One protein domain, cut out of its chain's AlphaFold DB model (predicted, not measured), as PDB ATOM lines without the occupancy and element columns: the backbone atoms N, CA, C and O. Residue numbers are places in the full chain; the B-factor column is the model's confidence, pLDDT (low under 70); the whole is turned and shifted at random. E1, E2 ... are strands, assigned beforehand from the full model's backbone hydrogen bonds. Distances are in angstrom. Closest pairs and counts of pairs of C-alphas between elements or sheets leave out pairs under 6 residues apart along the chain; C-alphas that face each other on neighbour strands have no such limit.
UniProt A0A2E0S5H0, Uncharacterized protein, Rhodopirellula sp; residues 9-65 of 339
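Overview. This is residues 9 to 65 of the 339 residues of an uncharacterized protein of Rhodopirellula sp (UniProt A0A2E0S5H0). With little regular structure, this is a loose chain of loops with one small two-stranded hairpin, E2 and E3, in its middle. On one side lies a small loop that closes at E1, where residues 9 to 10 pair with residues 17 to 18; on the other, residues 44 to 65 fold back on themselves. The 57 printed residues hold no named helix and three strands, E1, E2, E3 in chain order, with 13 residues: all strand. It is loose, radius of gyration of the C-alphas 13.2 A, spanning 31 by 30 by 19 A.

Along the chain. E2 is residues 29 to 33, 13.0 A long, from C-alpha 29 at (123.581, 84.991, 79.503). E3 is residues 39 to 43, 13.3 A, ending at (120.187, 83.516, 81.884). E1 is residues 17 to 19.

Arrangement. E2 and E3 form an antiparallel hairpin at 141 degrees; N 30 and O 42 are 2.8 A apart, within hydrogen-bond range. E1 pairs with no named strand; its closest C-alpha to E3 is Lys 19, 5.8 A from that of Leu 39. E1 and E2 are only just apart, closest 8.2 A. Residues 48 to 49 pair antiparallel with 57 to 58.

Size, cuts and confidence. The C-alphas farthest apart, Ala 15 and Thr 63, are 34.4 A apart. The printed part has no cut, and no link is long. No printed residue has pLDDT under 70.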
ATOM      1  N   VAL A   9     129.388 102.980  82.691       90.06
ATOM      2  CA  VAL A   9     129.126 103.410  81.315       90.06
ATOM      3  C   VAL A   9     127.943 104.365  81.335       90.06
ATOM      4  O   VAL A   9     126.936 104.101  81.983       90.06
ATOM      5  N   GLN A  10     128.054 105.486  80.635       90.12
ATOM      6  CA  GLN A  10     127.007 106.499  80.555       90.12
ATOM      7  C   GLN A  10     126.720 106.787  79.083       90.12
ATOM      8  O   GLN A  10     127.644 106.966  78.290       90.12
ATOM      9  N   SER A  11     125.440 106.821  78.717       84.12
ATOM     10  CA  SER A  11     125.038 107.328  77.403       84.12
ATOM     11  C   SER A  11     125.314 108.829  77.344       84.12
ATOM     12  O   SER A  11     124.984 109.538  78.292       84.12
ATOM     13  N   GLN A  12     125.870 109.332  76.235       86.94
ATOM     14  CA  GLN A  12     126.199 110.758  76.075       86.94
ATOM     15  C   GLN A  12     125.016 111.700  76.363       86.94
ATOM     16  O   GLN A  12     125.234 112.810  76.838       86.94
ATOM     17  N   ASN A  13     123.779 111.242  76.141       87.00
ATOM     18  CA  ASN A  13     122.558 112.031  76.329       87.00
ATOM     19  C   ASN A  13     121.759 111.661  77.594       87.00
ATOM     20  O   ASN A  13     120.595 112.034  77.709       87.00
ATOM     21  N   SER A  14     122.338 110.917  78.541       86.75
ATOM     22  CA  SER A  14     121.678 110.568  79.807       86.75
ATOM     23  C   SER A  14     122.558 110.925  80.995       86.75
ATOM     24  O   SER A  14     123.753 110.655  80.976       86.75
ATOM     25  N   ALA A  15     121.974 111.478  82.059       90.75
ATOM     26  CA  ALA A  15     122.665 111.678  83.337       90.75
ATOM     27  C   ALA A  15     122.823 110.370  84.144       90.75
ATOM     28  O   ALA A  15     123.485 110.357  85.179       90.75
ATOM     29  N   VAL A  16     122.211 109.270  83.686       89.88
ATOM     30  CA  VAL A  16     122.261 107.968  84.355       89.88
ATOM     31  C   VAL A  16     123.533 107.227  83.956       89.88
ATOM     32  O   VAL A  16     123.767 106.946  82.778       89.88
ATOM     33  N   SER A  17     124.343 106.883  84.955       91.25
ATOM     34  CA  SER A  17     125.529 106.047  84.794       91.25
ATOM     35  C   SER A  17     125.203 104.610  85.191       91.25
ATOM     36  O   SER A  17     124.724 104.372  86.296       91.25
ATOM     37  N   PHE A  18     125.460 103.659  84.297       93.31
ATOM     38  CA  PHE A  18     125.240 102.239  84.529       93.31
ATOM     39  C   PHE A  18     126.490 101.585  85.108       93.31
ATOM     40  O   PHE A  18     127.564 101.660  84.506       93.31
ATOM     41  N   LYS A  19     126.353 100.907  86.247       94.50
ATOM     42  CA  LYS A  19     127.441 100.150  86.871       94.50
ATOM     43  C   LYS A  19     127.605  98.798  86.181       94.50
ATOM     44  O   LYS A  19     126.660  98.012  86.148       94.50
ATOM     45  N   LEU A  20     128.802  98.521  85.665       93.19
ATOM     46  CA  LEU A  20     129.126  97.226  85.064       93.19
ATOM     47  C   LEU A  20     129.361  96.157  86.148       93.19
ATOM     48  O   LEU A  20     129.895  96.474  87.219       93.19
ATOM     49  N   PRO A  21     129.010  94.887  85.881       94.31
ATOM     50  CA  PRO A  21     129.340  93.784  86.773       94.31
ATOM     51  C   PRO A  21     130.861  93.580  86.859       94.31
ATOM     52  O   PRO A  21     131.605  93.857  85.921       94.31
ATOM     53  N   SER A  22     131.340  93.099  88.010       90.69
ATOM     54  CA  SER A  22     132.771  92.852  88.257       90.69
ATOM     55  C   SER A  22     133.279  91.518  87.700       90.69
ATOM     56  O   SER A  22     134.468  91.227  87.811       90.69
ATOM     57  N   THR A  23     132.377  90.701  87.165       92.25
ATOM     58  CA  THR A  23     132.635  89.382  86.590       92.25
ATOM     59  C   THR A  23     131.978  89.309  85.225       92.25
ATOM     60  O   THR A  23     130.906  89.884  85.039       92.25
ATOM     61  N   ASP A  24     132.593  88.575  84.307       89.94
ATOM     62  CA  ASP A  24     132.006  88.303  83.000       89.94
ATOM     63  C   ASP A  24     130.810  87.348  83.115       89.94
ATOM     64  O   ASP A  24     130.649  86.629  84.108       89.94
ATOM     65  N   GLY A  25     129.961  87.363  82.090       90.12
ATOM     66  CA  GLY A  25     128.861  86.419  81.947       90.12
ATOM     67  C   GLY A  25     129.366  85.046  81.516       90.12
ATOM     68  O   GLY A  25     130.404  84.916  80.866       90.12
ATOM     69  N   SER A  26     128.607  84.015  81.864       92.44
ATOM     70  CA  SER A  26     128.748  82.687  81.265       92.44
ATOM     71  C   SER A  26     128.077  82.637  79.886       92.44
ATOM     72  O   SER A  26     127.373  83.566  79.484       92.44
ATOM     73  N   ALA A  27     128.281  81.541  79.150       87.50
ATOM     74  CA  ALA A  27     127.545  81.293  77.911       87.50
ATOM     75  C   ALA A  27     126.022  81.315  78.158       87.50
ATOM     76  O   ALA A  27     125.561  80.882  79.213       87.50
ATOM     77  N   ASN A  28     125.257  81.789  77.168       83.38
ATOM     78  CA  ASN A  28     123.792  81.919  77.211       83.38
ATOM     79  C   ASN A  28     123.261  82.875  78.294       83.38
ATOM     80  O   ASN A  28     122.154  82.686  78.803       83.38
ATOM     81  N   GLN A  29     124.034  83.908  78.638       88.62
ATOM     82  CA  GLN A  29     123.581  84.991  79.503       88.62
ATOM     83  C   GLN A  29     123.483  86.314  78.744       88.62
ATOM     84  O   GLN A  29     124.308  86.627  77.888       88.62
ATOM     85  N   ILE A  30     122.486  87.115  79.104       87.19
ATOM     86  CA  ILE A  30     122.271  88.468  78.596       87.19
ATOM     87  C   ILE A  30     122.562  89.497  79.687       87.19
ATOM     88  O   ILE A  30     122.317  89.261  80.871       87.19
ATOM     89  N   MET A  31     123.082  90.660  79.295       90.94
ATOM     90  CA  MET A  31     123.266  91.780  80.215       90.94
ATOM     91  C   MET A  31     121.944  92.539  80.368       90.94
ATOM     92  O   MET A  31     121.366  92.997  79.384       90.94
ATOM     93  N   LYS A  32     121.470  92.688  81.604       87.31
ATOM     94  CA  LYS A  32     120.202  93.341  81.938       87.31
ATOM     95  C   LYS A  32     120.406  94.385  83.028       87.31
ATOM     96  O   LYS A  32     121.260  94.221  83.897       87.31
ATOM     97  N   THR A  33     119.597  95.445  82.996       88.81
ATOM     98  CA  THR A  33     119.503  96.401  84.105       88.81
ATOM     99  C   THR A  33     118.482  95.954  85.152       88.81
ATOM    100  O   THR A  33     117.424  95.423  84.815       88.81
ATOM    101  N   ASP A  34     118.776  96.203  86.424       84.56
ATOM    102  CA  ASP A  34     117.840  96.026  87.543       84.56
ATOM    103  C   ASP A  34     116.821  97.177  87.694       84.56
ATOM    104  O   ASP A  34     116.051  97.199  88.651       84.56
ATOM    105  N   GLY A  35     116.829  98.157  86.783       86.19
ATOM    106  CA  GLY A  35     116.005  99.369  86.871       86.19
ATOM    107  C   GLY A  35     116.565 100.446  87.812       86.19
ATOM    108  O   GLY A  35     116.048 101.556  87.833       86.19
ATOM    109  N   SER A  36     117.653 100.156  88.532       88.50
ATOM    110  CA  SER A  36     118.373 101.072  89.432       88.50
ATOM    111  C   SER A  36     119.803 101.342  88.946       88.50
ATOM    112  O   SER A  36     120.713 101.581  89.738       88.50
ATOM    113  N   ALA A  37     119.999 101.306  87.622       89.75
ATOM    114  CA  ALA A  37     121.270 101.536  86.939       89.75
ATOM    115  C   ALA A  37     122.407 100.550  87.286       89.75
ATOM    116  O   ALA A  37     123.570 100.828  86.988       89.75
ATOM    117  N   ASN A  38     122.113  99.367  87.835       91.69
ATOM    118  CA  ASN A  38     123.091  98.278  87.888       91.69
ATOM    119  C   ASN A  38     122.875  97.334  86.708       91.69
ATOM    120  O   ASN A  38     121.739  96.967  86.404       91.69
ATOM    121  N   LEU A  39     123.964  96.947  86.044       92.81
ATOM    122  CA  LEU A  39     123.964  95.921  85.008       92.81
ATOM    123  C   LEU A  39     124.423  94.591  85.609       92.81
ATOM    124  O   LEU A  39     125.367  94.539  86.398       92.81
ATOM    125  N   GLY A  40     123.766  93.505  85.217       92.88
ATOM    126  CA  GLY A  40     124.120  92.149  85.619       92.88
ATOM    127  C   GLY A  40     123.784  91.139  84.529       92.88
ATOM    128  O   GLY A  40     122.981  91.421  83.641       92.88
ATOM    129  N   PHE A  41     124.410  89.968  84.597       92.88
ATOM    130  CA  PHE A  41     124.118  88.866  83.687       92.88
ATOM    131  C   PHE A  41     122.927  88.056  84.200       92.88
ATOM    132  O   PHE A  41     122.842  87.738  85.388       92.88
ATOM    133  N   LYS A  42     121.997  87.749  83.301       88.12
ATOM    134  CA  LYS A  42     120.846  86.877  83.531       88.12
ATOM    135  C   LYS A  42     120.834  85.778  82.489       88.12
ATOM    136  O   LYS A  42     121.260  86.019  81.363       88.12
ATOM    137  N   ASP A  43     120.340  84.602  82.849       88.00
ATOM    138  CA  ASP A  43     120.187  83.516  81.884       88.00
ATOM    139  C   ASP A  43     119.235  83.959  80.764       88.00
ATOM    140  O   ASP A  43     118.255  84.659  81.014       88.00
ATOM    141  N   ALA A  44     119.519  83.575  79.518       78.06
ATOM    142  CA  ALA A  44     118.692  83.953  78.369       78.06
ATOM    143  C   ALA A  44     117.224  83.513  78.538       78.06
ATOM    144  O   ALA A  44     116.313  84.169  78.049       78.06
ATOM    145  N   ASN A  45     116.985  82.456  79.314       80.12
ATOM    146  CA  ASN A  45     115.658  81.890  79.554       80.12
ATOM    147  C   ASN A  45     114.924  82.577  80.721       80.12
ATOM    148  O   ASN A  45     113.853  82.126  81.124       80.12
ATOM    149  N   ASP A  46     115.518  83.612  81.320       85.00
ATOM    150  CA  ASP A  46     114.933  84.323  82.452       85.00
ATOM    151  C   ASP A  46     113.806  85.238  81.946       85.00
ATOM    152  O   ASP A  46     113.967  86.008  80.993       85.00
ATOM    153  N   SER A  47     112.637  85.151  82.577       85.19
ATOM    154  CA  SER A  47     111.483  85.940  82.144       85.19
ATOM    155  C   SER A  47     111.665  87.434  82.459       85.19
ATOM    156  O   SER A  47     112.294  87.821  83.450       85.19
ATOM    157  N   PHE A  48     111.108  88.312  81.626       83.25
ATOM    158  CA  PHE A  48     111.114  89.755  81.845       83.25
ATOM    159  C   PHE A  48     109.708  90.349  81.711       83.25
ATOM    160  O   PHE A  48     108.953  89.945  80.831       83.25
ATOM    161  N   PRO A  49     109.324  91.294  82.585       83.19
ATOM    162  CA  PRO A  49     108.025  91.943  82.495       83.19
ATOM    163  C   PRO A  49     107.948  92.826  81.248       83.19
ATOM    164  O   PRO A  49     108.956  93.364  80.782       83.19
ATOM    165  N   SER A  50     106.737  92.986  80.727       80.75
ATOM    166  CA  SER A  50     106.457  93.907  79.634       80.75
ATOM    167  C   SER A  50     106.806  95.350  80.010       80.75
ATOM    168  O   SER A  50     106.503  95.815  81.110       80.75
ATOM    169  N   ALA A  51     107.419  96.081  79.077       78.06
ATOM    170  CA  ALA A  51     107.813  97.476  79.287       78.06
ATOM    171  C   ALA A  51     106.612  98.437  79.391       78.06
ATOM    172  O   ALA A  51     106.752  99.535  79.920       78.06
ATOM    173  N   ASP A  52     105.435  98.023  78.913       77.25
ATOM    174  CA  ASP A  52     104.185  98.792  78.993       77.25
ATOM    175  C   ASP A  52     103.515  98.746  80.380       77.25
ATOM    176  O   ASP A  52     102.450  99.332  80.569       77.25
ATOM    177  N   GLY A  53     104.114  98.047  81.351       79.31
ATOM    178  CA  GLY A  53     103.563  97.894  82.697       79.31
ATOM    179  C   GLY A  53     102.413  96.887  82.800       79.31
ATOM    180  O   GLY A  53     101.792  96.785  83.858       79.31
ATOM    181  N   SER A  54     102.115  96.131  81.738       82.88
ATOM    182  CA  SER A  54     101.164  95.020  81.816       82.88
ATOM    183  C   SER A  54     101.718  93.858  82.649       82.88
ATOM    184  O   SER A  54     102.924  93.698  82.830       82.88
ATOM    185  N   SER A  55     100.829  92.984  83.127       85.25
ATOM    186  CA  SER A  55     101.196  91.762  83.858       85.25
ATOM    187  C   SER A  55     101.806  90.665  82.974       85.25
ATOM    188  O   SER A  55     102.034  89.553  83.448       85.25
ATOM    189  N   LYS A  56     102.060  90.946  81.688       83.75
ATOM    190  CA  LYS A  56     102.678  89.991  80.770       83.75
ATOM    191  C   LYS A  56     104.164  89.853  81.079       83.75
ATOM    192  O   LYS A  56     104.875  90.844  81.243       83.75
ATOM    193  N   THR A  57     104.632  88.615  81.096       85.94
ATOM    194  CA  THR A  57     106.050  88.274  81.138       85.94
ATOM    195  C   THR A  57     106.454  87.657  79.810       85.94
ATOM    196  O   THR A  57     105.704  86.880  79.223       85.94
ATOM    197  N   TYR A  58     107.638  88.019  79.335       86.69
ATOM    198  CA  TYR A  58     108.231  87.473  78.130       86.69
ATOM    199  C   TYR A  58     109.431  86.610  78.473       86.69
ATOM    200  O   TYR A  58     110.168  86.920  79.404       86.69
ATOM    201  N   THR A  59     109.636  85.533  77.725       87.56
ATOM    202  CA  THR A  59     110.828  84.679  77.853       87.56
ATOM    203  C   THR A  59     111.551  84.668  76.516       87.56
ATOM    204  O   THR A  59     110.896  84.418  75.498       87.56
ATOM    205  N   LEU A  60     112.855  84.971  76.498       85.19
ATOM    206  CA  LEU A  60     113.650  84.900  75.267       85.19
ATOM    207  C   LEU A  60     113.946  83.433  74.900       85.19
ATOM    208  O   LEU A  60     113.997  82.576  75.787       85.19
ATOM    209  N   PRO A  61     114.162  83.127  73.610       84.31
ATOM    210  CA  PRO A  61     114.632  81.820  73.182       84.31
ATOM    211  C   PRO A  61     116.025  81.528  73.748       84.31
ATOM    212  O   PRO A  61     116.861  82.417  73.883       84.31
ATOM    213  N   ASN A  62     116.302  80.251  74.007       84.31
ATOM    214  CA  ASN A  62     117.609  79.761  74.458       84.31
ATOM    215  C   ASN A  62     118.624  79.555  73.314       84.31
ATOM    216  O   ASN A  62     119.684  78.966  73.525       84.31
ATOM    217  N   THR A  63     118.263  79.957  72.098       83.75
ATOM    218  CA  THR A  63     119.022  79.776  70.859       83.75
ATOM    219  C   THR A  63     118.886  81.027  70.006       83.75
ATOM    220  O   THR A  63     117.824  81.648  69.999       83.75
ATOM    221  N   ASP A  64     119.947  81.394  69.292       84.06
ATOM    222  CA  ASP A  64     119.915  82.516  68.355       84.06
ATOM    223  C   ASP A  64     119.069  82.194  67.114       84.06
ATOM    224  O   ASP A  64     118.934  81.037  66.702       84.06
ATOM    225  N   GLY A  65     118.518  83.238  66.495       86.44
ATOM    226  CA  GLY A  65     117.826  83.133  65.216       86.44
ATOM    227  C   GLY A  65     118.789  82.879  64.056       86.44
ATOM    228  O   GLY A  65     119.941  83.311  64.058       86.44
TER     229      GLY A  65